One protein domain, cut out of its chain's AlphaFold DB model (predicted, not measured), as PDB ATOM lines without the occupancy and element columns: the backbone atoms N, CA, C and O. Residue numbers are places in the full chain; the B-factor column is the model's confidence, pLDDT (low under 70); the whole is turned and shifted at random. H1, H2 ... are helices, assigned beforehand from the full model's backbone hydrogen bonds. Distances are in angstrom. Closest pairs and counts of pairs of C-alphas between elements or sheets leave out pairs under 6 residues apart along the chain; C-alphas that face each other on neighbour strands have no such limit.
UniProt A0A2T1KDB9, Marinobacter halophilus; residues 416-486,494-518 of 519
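This is residues 416 to 486 and 494 to 518 of the 519 residues of a protein of Marinobacter halophilus (UniProt A0A2T1KDB9). The long helix H6 and H4 lie side by side as one arm of a flat V; H5 makes the other arm, and the two arms meet where the end of H4 comes to the start of H5. H2 crosses H5 and packs on it, with the short H3 also packed on H5. The printed part has 96 residues with six named helices, H1 to H6 in chain order, no named strand, and class all helix. It is compact, with a radius of gyration of the C-alphas of 13.8 A, and spans 43 by 35 by 16 A.

H6, residues 494 to 518, measures 36.2 A and ends at C-alpha 518 (217.294, 211.243, 145.752). H5, residues 464 to 481, measures 25.6 A, and H4, residues 444 to 454, 15.2 A. H2 is residues 424 to 431, 10.5 A; H3 is residues 434 to 437, 5.0 A; H1 is residues 416 to 420, 6.4 A, from C-alpha 416 (225.240, 211.502, 136.206).

H6 touches H4 at a shallow tilt of 7 degrees, the same way; closest are C-alphas 446 and 500, 4.1 A. H5, the hub, touches H4 with residues 465 to 469 alone, at a steep tilt of 54 degrees, opposite ways; C-alphas 454 and 465 are closest, 5.8 A. H2 touches residues 469 to 476 of H5 alone at a steep 60 degrees, the same way; C-alphas 430 and 473 are closest, 5.3 A. H3 touches H5, C-alphas 436 and 476 closest at 6.2 A; H1 only just touches it, with 3 pairs within 8 A, C-alphas 416 and 466 closest at 6.3 A. H6 is apart from H1, H2 and H3. Every O i to N i+4 pair is within hydrogen-bond range in H1, H2, H4 and H6, and 13 of 14 in H5; H3 is too short for one.

C-alphas 483 and 516 are farthest apart, 43.7 A. Residues 487 to 493 are not printed; C-alphas 486 and 494 stand 22.8 A apart across this cut. Of the links printed whole, none is long. No printed residue is under 70 in pLDDT.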
ATOM      1  N   GLY A 416     225.140 210.213 135.522       97.62
ATOM      2  CA  GLY A 416     225.240 211.502 136.206       97.62
ATOM      3  C   GLY A 416     226.524 211.600 137.032       97.62
ATOM      4  O   GLY A 416     227.221 212.609 136.988       97.62
ATOM      5  N   GLU A 417     226.838 210.543 137.779       97.62
ATOM      6  CA  GLU A 417     228.074 210.441 138.557       97.62
ATOM      7  C   GLU A 417     229.310 210.502 137.654       97.62
ATOM      8  O   GLU A 417     230.181 211.340 137.882       97.62
ATOM      9  N   TRP A 418     229.336 209.708 136.580       98.56
ATOM     10  CA  TRP A 418     230.467 209.662 135.654       98.56
ATOM     11  C   TRP A 418     230.720 210.990 134.950       98.56
ATOM     12  O   TRP A 418     231.864 211.410 134.830       98.56
ATOM     13  N   LEU A 419     229.670 211.699 134.526       98.62
ATOM     14  CA  LEU A 419     229.817 213.009 133.886       98.62
ATOM     15  C   LEU A 419     230.461 214.038 134.822       98.62
ATOM     16  O   LEU A 419     231.302 214.822 134.387       98.62
ATOM     17  N   ARG A 420     230.077 214.037 136.102       97.94
ATOM     18  CA  ARG A 420     230.508 215.047 137.083       97.94
ATOM     19  C   ARG A 420     231.814 214.725 137.793       97.94
ATOM     20  O   ARG A 420     232.420 215.640 138.349       97.94
ATOM     21  N   ASN A 421     232.232 213.463 137.782       98.12
ATOM     22  CA  ASN A 421     233.457 213.009 138.426       98.12
ATOM     23  C   ASN A 421     234.486 212.600 137.368       98.12
ATOM     24  O   ASN A 421     235.430 213.344 137.111       98.12
ATOM     25  N   ASP A 422     234.271 211.456 136.722       98.50
ATOM     26  CA  ASP A 422     235.252 210.808 135.850       98.50
ATOM     27  C   ASP A 422     235.488 211.570 134.534       98.50
ATOM     28  O   ASP A 422     236.624 211.718 134.081       98.50
ATOM     29  N   LEU A 423     234.427 212.112 133.932       98.69
ATOM     30  CA  LEU A 423     234.467 212.850 132.662       98.69
ATOM     31  C   LEU A 423     234.455 214.368 132.847       98.69
ATOM     32  O   LEU A 423     234.432 215.107 131.861       98.69
ATOM     33  N   ARG A 424     234.528 214.850 134.090       98.44
ATOM     34  CA  ARG A 424     234.410 216.274 134.412       98.44
ATOM     35  C   ARG A 424     235.364 217.144 133.604       98.44
ATOM     36  O   ARG A 424     234.933 218.117 132.998       98.44
ATOM     37  N   GLY A 425     236.646 216.776 133.573       98.62
ATOM     38  CA  GLY A 425     237.663 217.542 132.851       98.62
ATOM     39  C   GLY A 425     237.415 217.585 131.339       98.62
ATOM     40  O   GLY A 425     237.662 218.608 130.702       98.62
ATOM     41  N   VAL A 426     236.870 216.509 130.762       98.62
ATOM     42  CA  VAL A 426     236.502 216.457 129.338       98.62
ATOM     43  C   VAL A 426     235.325 217.390 129.059       98.62
ATOM     44  O   VAL A 426     235.381 218.174 128.116       98.62
ATOM     45  N   ILE A 427     234.286 217.356 129.896       98.75
ATOM     46  CA  ILE A 427     233.119 218.236 129.752       98.75
ATOM     47  C   ILE A 427     233.516 219.704 129.942       98.75
ATOM     48  O   ILE A 427     233.246 220.525 129.069       98.75
ATOM     49  N   GLU A 428     234.199 220.044 131.039       98.56
ATOM     50  CA  GLU A 428     234.608 221.421 131.331       98.56
ATOM     51  C   GLU A 428     235.511 221.992 130.230       98.56
ATOM     52  O   GLU A 428     235.284 223.116 129.793       98.56
ATOM     53  N   SER A 429     236.503 221.234 129.747       98.69
ATOM     54  CA  SER A 429     237.410 221.719 128.693       98.69
ATOM     55  C   SER A 429     236.694 221.983 127.368       98.69
ATOM     56  O   SER A 429     236.943 223.010 126.743       98.69
ATOM     57  N   ARG A 430     235.768 221.107 126.958       98.62
ATOM     58  CA  ARG A 430     235.013 221.267 125.706       98.62
ATOM     59  C   ARG A 430     233.990 222.396 125.792       98.62
ATOM     60  O   ARG A 430     233.944 223.239 124.901       98.62
ATOM     61  N   VAL A 431     233.218 222.464 126.879       98.44
ATOM     62  CA  VAL A 431     232.213 223.524 127.086       98.44
ATOM     63  C   VAL A 431     232.868 224.900 127.247       98.44
ATOM     64  O   VAL A 431     232.308 225.898 126.803       98.44
ATOM     65  N   ASN A 432     234.058 224.971 127.852       98.38
ATOM     66  CA  ASN A 432     234.793 226.227 128.030       98.38
ATOM     67  C   ASN A 432     235.726 226.589 126.868       98.38
ATOM     68  O   ASN A 432     236.443 227.580 126.971       98.38
ATOM     69  N   SER A 433     235.737 225.805 125.792       98.44
ATOM     70  CA  SER A 433     236.571 226.083 124.625       98.44
ATOM     71  C   SER A 433     236.099 227.318 123.854       98.44
ATOM     72  O   SER A 433     234.908 227.647 123.841       98.44
ATOM     73  N   ASP A 434     237.025 227.940 123.121       97.69
ATOM     74  CA  ASP A 434     236.708 229.015 122.175       97.69
ATOM     75  C   ASP A 434     235.790 228.533 121.041       97.69
ATOM     76  O   ASP A 434     235.035 229.325 120.490       97.69
ATOM     77  N   VAL A 435     235.784 227.229 120.737       97.88
ATOM     78  CA  VAL A 435     234.878 226.625 119.746       97.88
ATOM     79  C   VAL A 435     233.419 226.768 120.181       97.88
ATOM     80  O   VAL A 435     232.574 227.104 119.361       97.88
ATOM     81  N   ILE A 436     233.108 226.550 121.466       98.12
ATOM     82  CA  ILE A 436     231.739 226.681 121.995       98.12
ATOM     83  C   ILE A 436     231.411 228.132 122.347       98.12
ATOM     84  O   ILE A 436     230.365 228.648 121.945       98.12
ATOM     85  N   ARG A 437     232.293 228.808 123.088       96.75
ATOM     86  CA  ARG A 437     232.058 230.183 123.565       96.75
ATOM     87  C   ARG A 437     232.133 231.212 122.433       96.75
ATOM     88  O   ARG A 437     231.423 232.215 122.443       96.75
ATOM     89  N   GLY A 438     232.925 230.930 121.401       96.12
ATOM     90  CA  GLY A 438     233.073 231.769 120.214       96.12
ATOM     91  C   GLY A 438     231.881 231.752 119.255       96.12
ATOM     92  O   GLY A 438     231.809 232.627 118.397       96.12
ATOM     93  N   LEU A 439     230.912 230.837 119.414       96.50
ATOM     94  CA  LEU A 439     229.717 230.788 118.551       96.50
ATOM     95  C   LEU A 439     228.858 232.054 118.649       96.50
ATOM     96  O   LEU A 439     228.036 232.326 117.779       96.50
ATOM     97  N   GLY A 440     228.975 232.799 119.753       95.19
ATOM     98  CA  GLY A 440     228.169 233.993 119.993       95.19
ATOM     99  C   GLY A 440     226.678 233.710 120.210       95.19
ATOM    100  O   GLY A 440     225.896 234.656 120.225       95.19
ATOM    101  N   ILE A 441     226.283 232.446 120.395       97.00
ATOM    102  CA  ILE A 441     224.900 232.012 120.657       97.00
ATOM    103  C   ILE A 441     224.610 231.922 122.160       97.00
ATOM    104  O   ILE A 441     223.505 232.233 122.621       97.00
ATOM    105  N   PHE A 442     225.607 231.494 122.931       97.94
ATOM    106  CA  PHE A 442     225.458 231.247 124.355       97.94
ATOM    107  C   PHE A 442     225.679 232.509 125.189       97.94
ATOM    108  O   PHE A 442     226.419 233.428 124.837       97.94
ATOM    109  N   ASN A 443     224.999 232.546 126.326       97.69
ATOM    110  CA  ASN A 443     225.207 233.525 127.373       97.69
ATOM    111  C   ASN A 443     226.321 233.025 128.293       97.69
ATOM    112  O   ASN A 443     226.085 232.166 129.142       97.69
ATOM    113  N   GLU A 444     227.514 233.596 128.157       97.31
ATOM    114  CA  GLU A 444     228.716 233.210 128.910       97.31
ATOM    115  C   GLU A 444     228.482 233.150 130.428       97.31
ATOM    116  O   GLU A 444     228.825 232.171 131.091       97.31
ATOM    117  N   LYS A 445     227.791 234.155 130.990       97.94
ATOM    118  CA  LYS A 445     227.453 234.183 132.425       97.94
ATOM    119  C   LYS A 445     226.462 233.081 132.799       97.94
ATOM    120  O   LYS A 445     226.467 232.605 133.936       97.94
ATOM    121  N   GLY A 446     225.566 232.736 131.880       98.19
ATOM    122  CA  GLY A 446     224.621 231.635 132.018       98.19
ATOM    123  C   GLY A 446     225.333 230.288 132.037       98.19
ATOM    124  O   GLY A 446     225.106 229.503 132.956       98.19
ATOM    125  N   LEU A 447     226.240 230.057 131.084       98.19
ATOM    126  CA  LEU A 447     227.088 228.864 131.021       98.19
ATOM    127  C   LEU A 447     227.878 228.679 132.319       98.19
ATOM    128  O   LEU A 447     227.774 227.622 132.940       98.19
ATOM    129  N   ASP A 448     228.567 229.719 132.794       98.50
ATOM    130  CA  ASP A 448     229.344 229.660 134.038       98.50
ATOM    131  C   ASP A 448     228.471 229.271 135.236       98.50
ATOM    132  O   ASP A 448     228.842 228.436 136.065       98.50
ATOM    133  N   ARG A 449     227.282 229.870 135.360       98.56
ATOM    134  CA  ARG A 449     226.361 229.595 136.474       98.56
ATOM    135  C   ARG A 449     225.778 228.189 136.399       98.56
ATOM    136  O   ARG A 449     225.673 227.535 137.438       98.56
ATOM    137  N   SER A 450     225.427 227.730 135.205       98.38
ATOM    138  CA  SER A 450     224.901 226.385 134.970       98.38
ATOM    139  C   SER A 450     225.961 225.317 135.211       98.38
ATOM    140  O   SER A 450     225.670 224.341 135.895       98.38
ATOM    141  N   MET A 451     227.201 225.530 134.758       98.44
ATOM    142  CA  MET A 451     228.345 224.661 135.049       98.44
ATOM    143  C   MET A 451     228.580 224.571 136.563       98.44
ATOM    144  O   MET A 451     228.636 223.486 137.138       98.44
ATOM    145  N   ASN A 452     228.594 225.711 137.259       98.38
ATOM    146  CA  ASN A 452     228.728 225.747 138.716       98.38
ATOM    147  C   ASN A 452     227.577 225.049 139.463       98.38
ATOM    148  O   ASN A 452     227.783 224.526 140.561       98.38
ATOM    149  N   ALA A 453     226.352 225.076 138.930       98.31
ATOM    150  CA  ALA A 453     225.227 224.335 139.494       98.31
ATOM    151  C   ALA A 453     225.375 222.831 139.231       98.31
ATOM    152  O   ALA A 453     225.220 222.038 140.158       98.31
ATOM    153  N   TRP A 454     225.731 222.455 138.004       98.38
ATOM    154  CA  TRP A 454     225.953 221.079 137.571       98.38
ATOM    155  C   TRP A 454     226.972 220.357 138.460       98.38
ATOM    156  O   TRP A 454     226.668 219.294 138.997       98.38
ATOM    157  N   LEU A 455     228.103 221.000 138.761       97.38
ATOM    158  CA  LEU A 455     229.148 220.477 139.653       97.38
ATOM    159  C   LEU A 455     228.694 220.195 141.095       97.38
ATOM    160  O   LEU A 455     229.376 219.491 141.835       97.38
ATOM    161  N   LYS A 456     227.559 220.755 141.527       97.44
ATOM    162  CA  LYS A 456     227.009 220.553 142.878       97.44
ATOM    163  C   LYS A 456     226.021 219.386 142.952       97.44
ATOM    164  O   LYS A 456     225.563 219.057 144.050       97.44
ATOM    165  N   ALA A 457     225.652 218.782 141.824       96.56
ATOM    166  CA  ALA A 457     224.750 217.638 141.808       96.56
ATOM    167  C   ALA A 457     225.463 216.368 142.294       96.56
ATOM    168  O   ALA A 457     226.596 216.088 141.911       96.56
ATOM    169  N   ARG A 458     224.785 215.589 143.143       95.75
ATOM    170  CA  ARG A 458     225.343 214.393 143.804       95.75
ATOM    171  C   ARG A 458     224.619 213.095 143.444       95.75
ATOM    172  O   ARG A 458     225.067 212.017 143.811       95.75
ATOM    173  N   THR A 459     223.507 213.169 142.713       95.12
ATOM    174  CA  THR A 459     222.669 211.996 142.413       95.12
ATOM    175  C   THR A 459     223.300 211.070 141.376       95.12
ATOM    176  O   THR A 459     223.643 211.544 140.301       95.12
ATOM    177  N   LYS A 460     223.318 209.748 141.585       94.62
ATOM    178  CA  LYS A 460     223.887 208.795 140.602       94.62
ATOM    179  C   LYS A 460     223.309 208.920 139.181       94.62
ATOM    180  O   LYS A 460     224.037 208.879 138.192       94.62
ATOM    181  N   GLY A 461     221.991 209.104 139.072       93.94
ATOM    182  CA  GLY A 461     221.298 209.239 137.783       93.94
ATOM    183  C   GLY A 461     221.448 210.621 137.133       93.94
ATOM    184  O   GLY A 461     221.521 211.634 137.838       93.94
ATOM    185  N   SER A 462     221.398 210.659 135.798       96.38
ATOM    186  CA  SER A 462     221.488 211.879 134.985       96.38
ATOM    187  C   SER A 462     220.283 212.816 135.155       96.38
ATOM    188  O   SER A 462     219.175 212.398 135.516       96.38
ATOM    189  N   ASN A 463     220.506 214.108 134.936       96.31
ATOM    190  CA  ASN A 463     219.530 215.187 135.061       96.31
ATOM    191  C   ASN A 463     219.609 216.162 133.867       96.31
ATOM    192  O   ASN A 463     220.443 215.994 132.986       96.31
ATOM    193  N   SER A 464     218.757 217.191 133.829       97.00
ATOM    194  CA  SER A 464     218.696 218.123 132.688       97.00
ATOM    195  C   SER A 464     219.983 218.931 132.468       97.00
ATOM    196  O   SER A 464     220.282 219.295 131.338       97.00
ATOM    197  N   LEU A 465     220.766 219.205 133.519       98.06
ATOM    198  CA  LEU A 465     222.091 219.812 133.364       98.06
ATOM    199  C   LEU A 465     223.108 218.798 132.829       98.06
ATOM    200  O   LEU A 465     223.933 219.173 132.009       98.06
ATOM    201  N   ASP A 466     223.045 217.527 133.243       98.44
ATOM    202  CA  ASP A 466     223.903 216.476 132.664       98.44
ATOM    203  C   ASP A 466     223.653 216.319 131.159       98.44
ATOM    204  O   ASP A 466     224.599 216.232 130.378       98.44
ATOM    205  N   GLU A 467     222.380 216.338 130.762       98.19
ATOM    206  CA  GLU A 467     221.934 216.294 129.367       98.19
ATOM    207  C   GLU A 467     222.549 217.436 128.554       98.19
ATOM    208  O   GLU A 467     223.263 217.196 127.583       98.19
ATOM    209  N   VAL A 468     222.357 218.684 128.991       98.38
ATOM    210  CA  VAL A 468     222.863 219.851 128.257       98.38
ATOM    211  C   VAL A 468     224.392 219.915 128.254       98.38
ATOM    212  O   VAL A 468     224.977 220.197 127.213       98.38
ATOM    213  N   MET A 469     225.065 219.643 129.377       98.62
ATOM    214  CA  MET A 469     226.532 219.735 129.446       98.62
ATOM    215  C   MET A 469     227.216 218.657 128.602       98.62
ATOM    216  O   MET A 469     228.195 218.941 127.914       98.62
ATOM    217  N   SER A 470     226.690 217.429 128.617       98.69
ATOM    218  CA  SER A 470     227.213 216.356 127.767       98.69
ATOM    219  C   SER A 470     226.898 216.585 126.289       98.69
ATOM    220  O   SER A 470     227.773 216.376 125.450       98.69
ATOM    221  N   TRP A 471     225.717 217.119 125.960       98.75
ATOM    222  CA  TRP A 471     225.394 217.534 124.597       98.75
ATOM    223  C   TRP A 471     226.309 218.659 124.092       98.75
ATOM    224  O   TRP A 471     226.802 218.563 122.972       98.75
ATOM    225  N   LEU A 472     226.613 219.684 124.897       98.81
ATOM    226  CA  LEU A 472     227.564 220.739 124.512       98.81
ATOM    227  C   LEU A 472     228.965 220.170 124.232       98.81
ATOM    228  O   LEU A 472     229.647 220.619 123.312       98.81
ATOM    229  N   ALA A 473     229.386 219.146 124.978       98.81
ATOM    230  CA  ALA A 473     230.634 218.440 124.703       98.81
ATOM    231  C   ALA A 473     230.589 217.632 123.388       98.81
ATOM    232  O   ALA A 473     231.623 217.499 122.733       98.81
ATOM    233  N   SER A 474     229.424 217.122 122.977       98.81
ATOM    234  CA  SER A 474     229.219 216.527 121.647       98.81
ATOM    235  C   SER A 474     229.145 217.581 120.541       98.81
ATOM    236  O   SER A 474     229.705 217.369 119.470       98.81
ATOM    237  N   LEU A 475     228.529 218.739 120.798       98.81
ATOM    238  CA  LEU A 475     228.518 219.874 119.874       98.81
ATOM    239  C   LEU A 475     229.944 220.354 119.578       98.81
ATOM    240  O   LEU A 475     230.265 220.611 118.426       98.81
ATOM    241  N   TYR A 476     230.821 220.397 120.585       98.75
ATOM    242  CA  TYR A 476     232.243 220.687 120.380       98.75
ATOM    243  C   TYR A 476     232.861 219.727 119.355       98.75
ATOM    244  O   TYR A 476     233.508 220.159 118.408       98.75
ATOM    245  N   VAL A 477     232.618 218.419 119.504       98.81
ATOM    246  CA  VAL A 477     233.141 217.409 118.573       98.81
ATOM    247  C   VAL A 477     232.564 217.591 117.170       98.81
ATOM    248  O   VAL A 477     233.297 217.434 116.199       98.81
ATOM    249  N   PHE A 478     231.280 217.931 117.056       98.75
ATOM    250  CA  PHE A 478     230.644 218.219 115.771       98.75
ATOM    251  C   PHE A 478     231.330 219.389 115.048       98.75
ATOM    252  O   PHE A 478     231.701 219.262 113.885       98.75
ATOM    253  N   LEU A 479     231.557 220.498 115.755       98.38
ATOM    254  CA  LEU A 479     232.175 221.709 115.205       98.38
ATOM    255  C   LEU A 479     233.660 221.527 114.857       98.38
ATOM    256  O   LEU A 479     234.155 222.159 113.935       98.38
ATOM    257  N   GLU A 480     234.371 220.650 115.566       98.25
ATOM    258  CA  GLU A 480     235.761 220.307 115.239       98.25
ATOM    259  C   GLU A 480     235.862 219.320 114.067       98.25
ATOM    260  O   GLU A 480     236.862 219.292 113.349       98.25
ATOM    261  N   ALA A 481     234.850 218.466 113.890       98.19
ATOM    262  CA  ALA A 481     234.834 217.453 112.840       98.19
ATOM    263  C   ALA A 481     234.451 218.023 111.468       98.19
ATOM    264  O   ALA A 481     234.899 217.488 110.453       98.19
ATOM    265  N   TYR A 482     233.646 219.087 111.435       97.94
ATOM    266  CA  TYR A 482     233.076 219.643 110.208       97.94
ATOM    267  C   TYR A 482     233.257 221.167 110.152       97.94
ATOM    268  O   TYR A 482     233.204 221.818 111.191       97.94
ATOM    269  N   PRO A 483     233.429 221.773 108.961       95.56
ATOM    270  CA  PRO A 483     233.686 223.208 108.806       95.56
ATOM    271  C   PRO A 483     232.403 224.047 108.964       95.56
ATOM    272  O   PRO A 483     231.999 224.771 108.056       95.56
ATOM    273  N   VAL A 484     231.740 223.919 110.112       96.69
ATOM    274  CA  VAL A 484     230.482 224.595 110.427       96.69
ATOM    275  C   VAL A 484     230.779 226.023 110.876       96.69
ATOM    276  O   VAL A 484     231.470 226.243 111.870       96.69
ATOM    277  N   SER A 485     230.237 227.008 110.168       94.94
ATOM    278  CA  SER A 485     230.275 228.410 110.579       94.94
ATOM    279  C   SER A 485     229.072 228.756 111.460       94.94
ATOM    280  O   SER A 485     228.051 228.069 111.459       94.94
ATOM    281  N   SER A 486     229.165 229.844 112.221       92.31
ATOM    282  CA  SER A 486     228.044 230.375 113.000       92.31
ATOM    283  C   SER A 486     227.898 231.871 112.777       92.31
ATOM    284  O   SER A 486     228.889 232.603 112.751       92.31
ATOM    285  N   LEU A 494     222.475 243.596 129.239       94.94
ATOM    286  CA  LEU A 494     221.544 243.723 130.363       94.94
ATOM    287  C   LEU A 494     220.564 242.545 130.425       94.94
ATOM    288  O   LEU A 494     220.459 241.903 131.473       94.94
ATOM    289  N   ALA A 495     219.865 242.246 129.324       95.94
ATOM    290  CA  ALA A 495     218.909 241.140 129.280       95.94
ATOM    291  C   ALA A 495     219.603 239.793 129.525       95.94
ATOM    292  O   ALA A 495     219.092 238.969 130.288       95.94
ATOM    293  N   ASP A 496     220.800 239.612 128.967       96.44
ATOM    294  CA  ASP A 496     221.628 238.421 129.153       96.44
ATOM    295  C   ASP A 496     222.060 238.275 130.614       96.44
ATOM    296  O   ASP A 496     221.927 237.202 131.204       96.44
ATOM    297  N   SER A 497     222.486 239.359 131.268       96.94
ATOM    298  CA  SER A 497     222.857 239.314 132.691       96.94
ATOM    299  C   SER A 497     221.670 238.951 133.594       96.94
ATOM    300  O   SER A 497     221.833 238.185 134.547       96.94
ATOM    301  N   ILE A 498     220.471 239.461 133.292       97.25
ATOM    302  CA  ILE A 498     219.242 239.121 134.024       97.25
ATOM    303  C   ILE A 498     218.859 237.656 133.784       97.25
ATOM    304  O   ILE A 498     218.521 236.952 134.740       97.25
ATOM    305  N   SER A 499     218.925 237.191 132.532       96.44
ATOM    306  CA  SER A 499     218.642 235.799 132.164       96.44
ATOM    307  C   SER A 499     219.584 234.840 132.893       96.44
ATOM    308  O   SER A 499     219.120 233.937 133.588       96.44
ATOM    309  N   ALA A 500     220.892 235.111 132.860       97.62
ATOM    310  CA  ALA A 500     221.907 234.338 133.572       97.62
ATOM    311  C   ALA A 500     221.662 234.320 135.087       97.62
ATOM    312  O   ALA A 500     221.826 233.289 135.738       97.62
ATOM    313  N   LEU A 501     221.247 235.450 135.678       98.00
ATOM    314  CA  LEU A 501     220.926 235.505 137.102       98.00
ATOM    315  C   LEU A 501     219.756 234.591 137.462       98.00
ATOM    316  O   LEU A 501     219.887 233.771 138.374       98.00
ATOM    317  N   ARG A 502     218.642 234.707 136.734       98.00
ATOM    318  CA  ARG A 502     217.447 233.879 136.942       98.00
ATOM    319  C   ARG A 502     217.749 232.400 136.717       98.00
ATOM    320  O   ARG A 502     217.422 231.584 137.576       98.00
ATOM    321  N   GLY A 503     218.433 232.084 135.621       98.00
ATOM    322  CA  GLY A 503     218.853 230.732 135.269       98.00
ATOM    323  C   GLY A 503     219.776 230.105 136.310       98.00
ATOM    324  O   GLY A 503     219.555 228.975 136.734       98.00
ATOM    325  N   GLY A 504     220.741 230.868 136.832       97.75
ATOM    326  CA  GLY A 504     221.627 230.406 137.900       97.75
ATOM    327  C   GLY A 504     220.907 230.129 139.224       97.75
ATOM    328  O   GLY A 504     221.222 229.146 139.893       97.75
ATOM    329  N   VAL A 505     219.930 230.961 139.606       98.19
ATOM    330  CA  VAL A 505     219.089 230.702 140.792       98.19
ATOM    331  C   VAL A 505     218.255 229.439 140.582       98.19
ATOM    332  O   VAL A 505     218.258 228.561 141.444       98.19
ATOM    333  N   TYR A 506     217.597 229.316 139.425       98.25
ATOM    334  CA  TYR A 506     216.817 228.132 139.074       98.25
ATOM    335  C   TYR A 506     217.675 226.860 139.094       98.25
ATOM    336  O   TYR A 506     217.313 225.898 139.765       98.25
ATOM    337  N   GLY A 507     218.845 226.870 138.448       97.88
ATOM    338  CA  GLY A 507     219.764 225.731 138.403       97.88
ATOM    339  C   GLY A 507     220.225 225.278 139.790       97.88
ATOM    340  O   GLY A 507     220.238 224.082 140.079       97.88
ATOM    341  N   GLN A 508     220.533 226.212 140.695       98.06
ATOM    342  CA  GLN A 508     220.894 225.865 142.074       98.06
ATOM    343  C   GLN A 508     219.726 225.254 142.853       98.06
ATOM    344  O   GLN A 508     219.928 224.280 143.580       98.06
ATOM    345  N   LEU A 509     218.518 225.811 142.717       98.00
ATOM    346  CA  LEU A 509     217.318 225.268 143.358       98.00
ATOM    347  C   LEU A 509     216.979 223.878 142.813       98.00
ATOM    348  O   LEU A 509     216.736 222.968 143.600       98.00
ATOM    349  N   TYR A 510     217.047 223.701 141.492       97.50
ATOM    350  CA  TYR A 510     216.848 222.425 140.808       97.50
ATOM    351  C   TYR A 510     217.789 221.345 141.355       97.50
ATOM    352  O   TYR A 510     217.335 220.281 141.779       97.50
ATOM    353  N   VAL A 511     219.092 221.634 141.418       97.44
ATOM    354  CA  VAL A 511     220.099 220.688 141.919       97.44
ATOM    355  C   VAL A 511     219.888 220.365 143.397       97.44
ATOM    356  O   VAL A 511     219.939 219.196 143.776       97.44
ATOM    357  N   ARG A 512     219.610 221.368 144.240       97.56
ATOM    358  CA  ARG A 512     219.349 221.147 145.673       97.56
ATOM    359  C   ARG A 512     218.112 220.288 145.906       97.56
ATOM    360  O   ARG A 512     218.191 219.331 146.668       97.56
ATOM    361  N   ALA A 513     217.005 220.603 145.235       96.94
ATOM    362  CA  ALA A 513     215.771 219.832 145.337       96.94
ATOM    363  C   ALA A 513     215.993 218.382 144.893       96.94
ATOM    364  O   ALA A 513     215.542 217.450 145.550       96.94
ATOM    365  N   ARG A 514     216.742 218.182 143.805       95.19
ATOM    366  CA  ARG A 514     217.041 216.846 143.300       95.19
ATOM    367  C   ARG A 514     217.947 216.045 144.235       95.19
ATOM    368  O   ARG A 514     217.669 214.868 144.432       95.19
ATOM    369  N   ASN A 515     218.999 216.656 144.787       95.25
ATOM    370  CA  ASN A 515     219.847 216.004 145.787       95.25
ATOM    371  C   ASN A 515     218.997 215.588 146.996       95.25
ATOM    372  O   ASN A 515     219.048 214.436 147.383       95.25
ATOM    373  N   TYR A 516     218.127 216.466 147.503       96.00
ATOM    374  CA  TYR A 516     217.255 216.150 148.638       96.00
ATOM    375  C   TYR A 516     216.258 215.009 148.366       96.00
ATOM    376  O   TYR A 516     215.989 214.206 149.246       96.00
ATOM    377  N   LEU A 517     215.687 214.933 147.158       94.19
ATOM    378  CA  LEU A 517     214.688 213.911 146.808       94.19
ATOM    379  C   LEU A 517     215.288 212.546 146.427       94.19
ATOM    380  O   LEU A 517     214.530 211.608 146.183       94.19
ATOM    381  N   ARG A 518     216.612 212.452 146.253       87.44
ATOM    382  CA  ARG A 518     217.294 211.243 145.752       87.44
ATOM    383  C   ARG A 518     218.532 210.828 146.556       87.44
ATOM    384  O   ARG A 518     219.164 209.844 146.169       87.44
TER     385      ARG A 518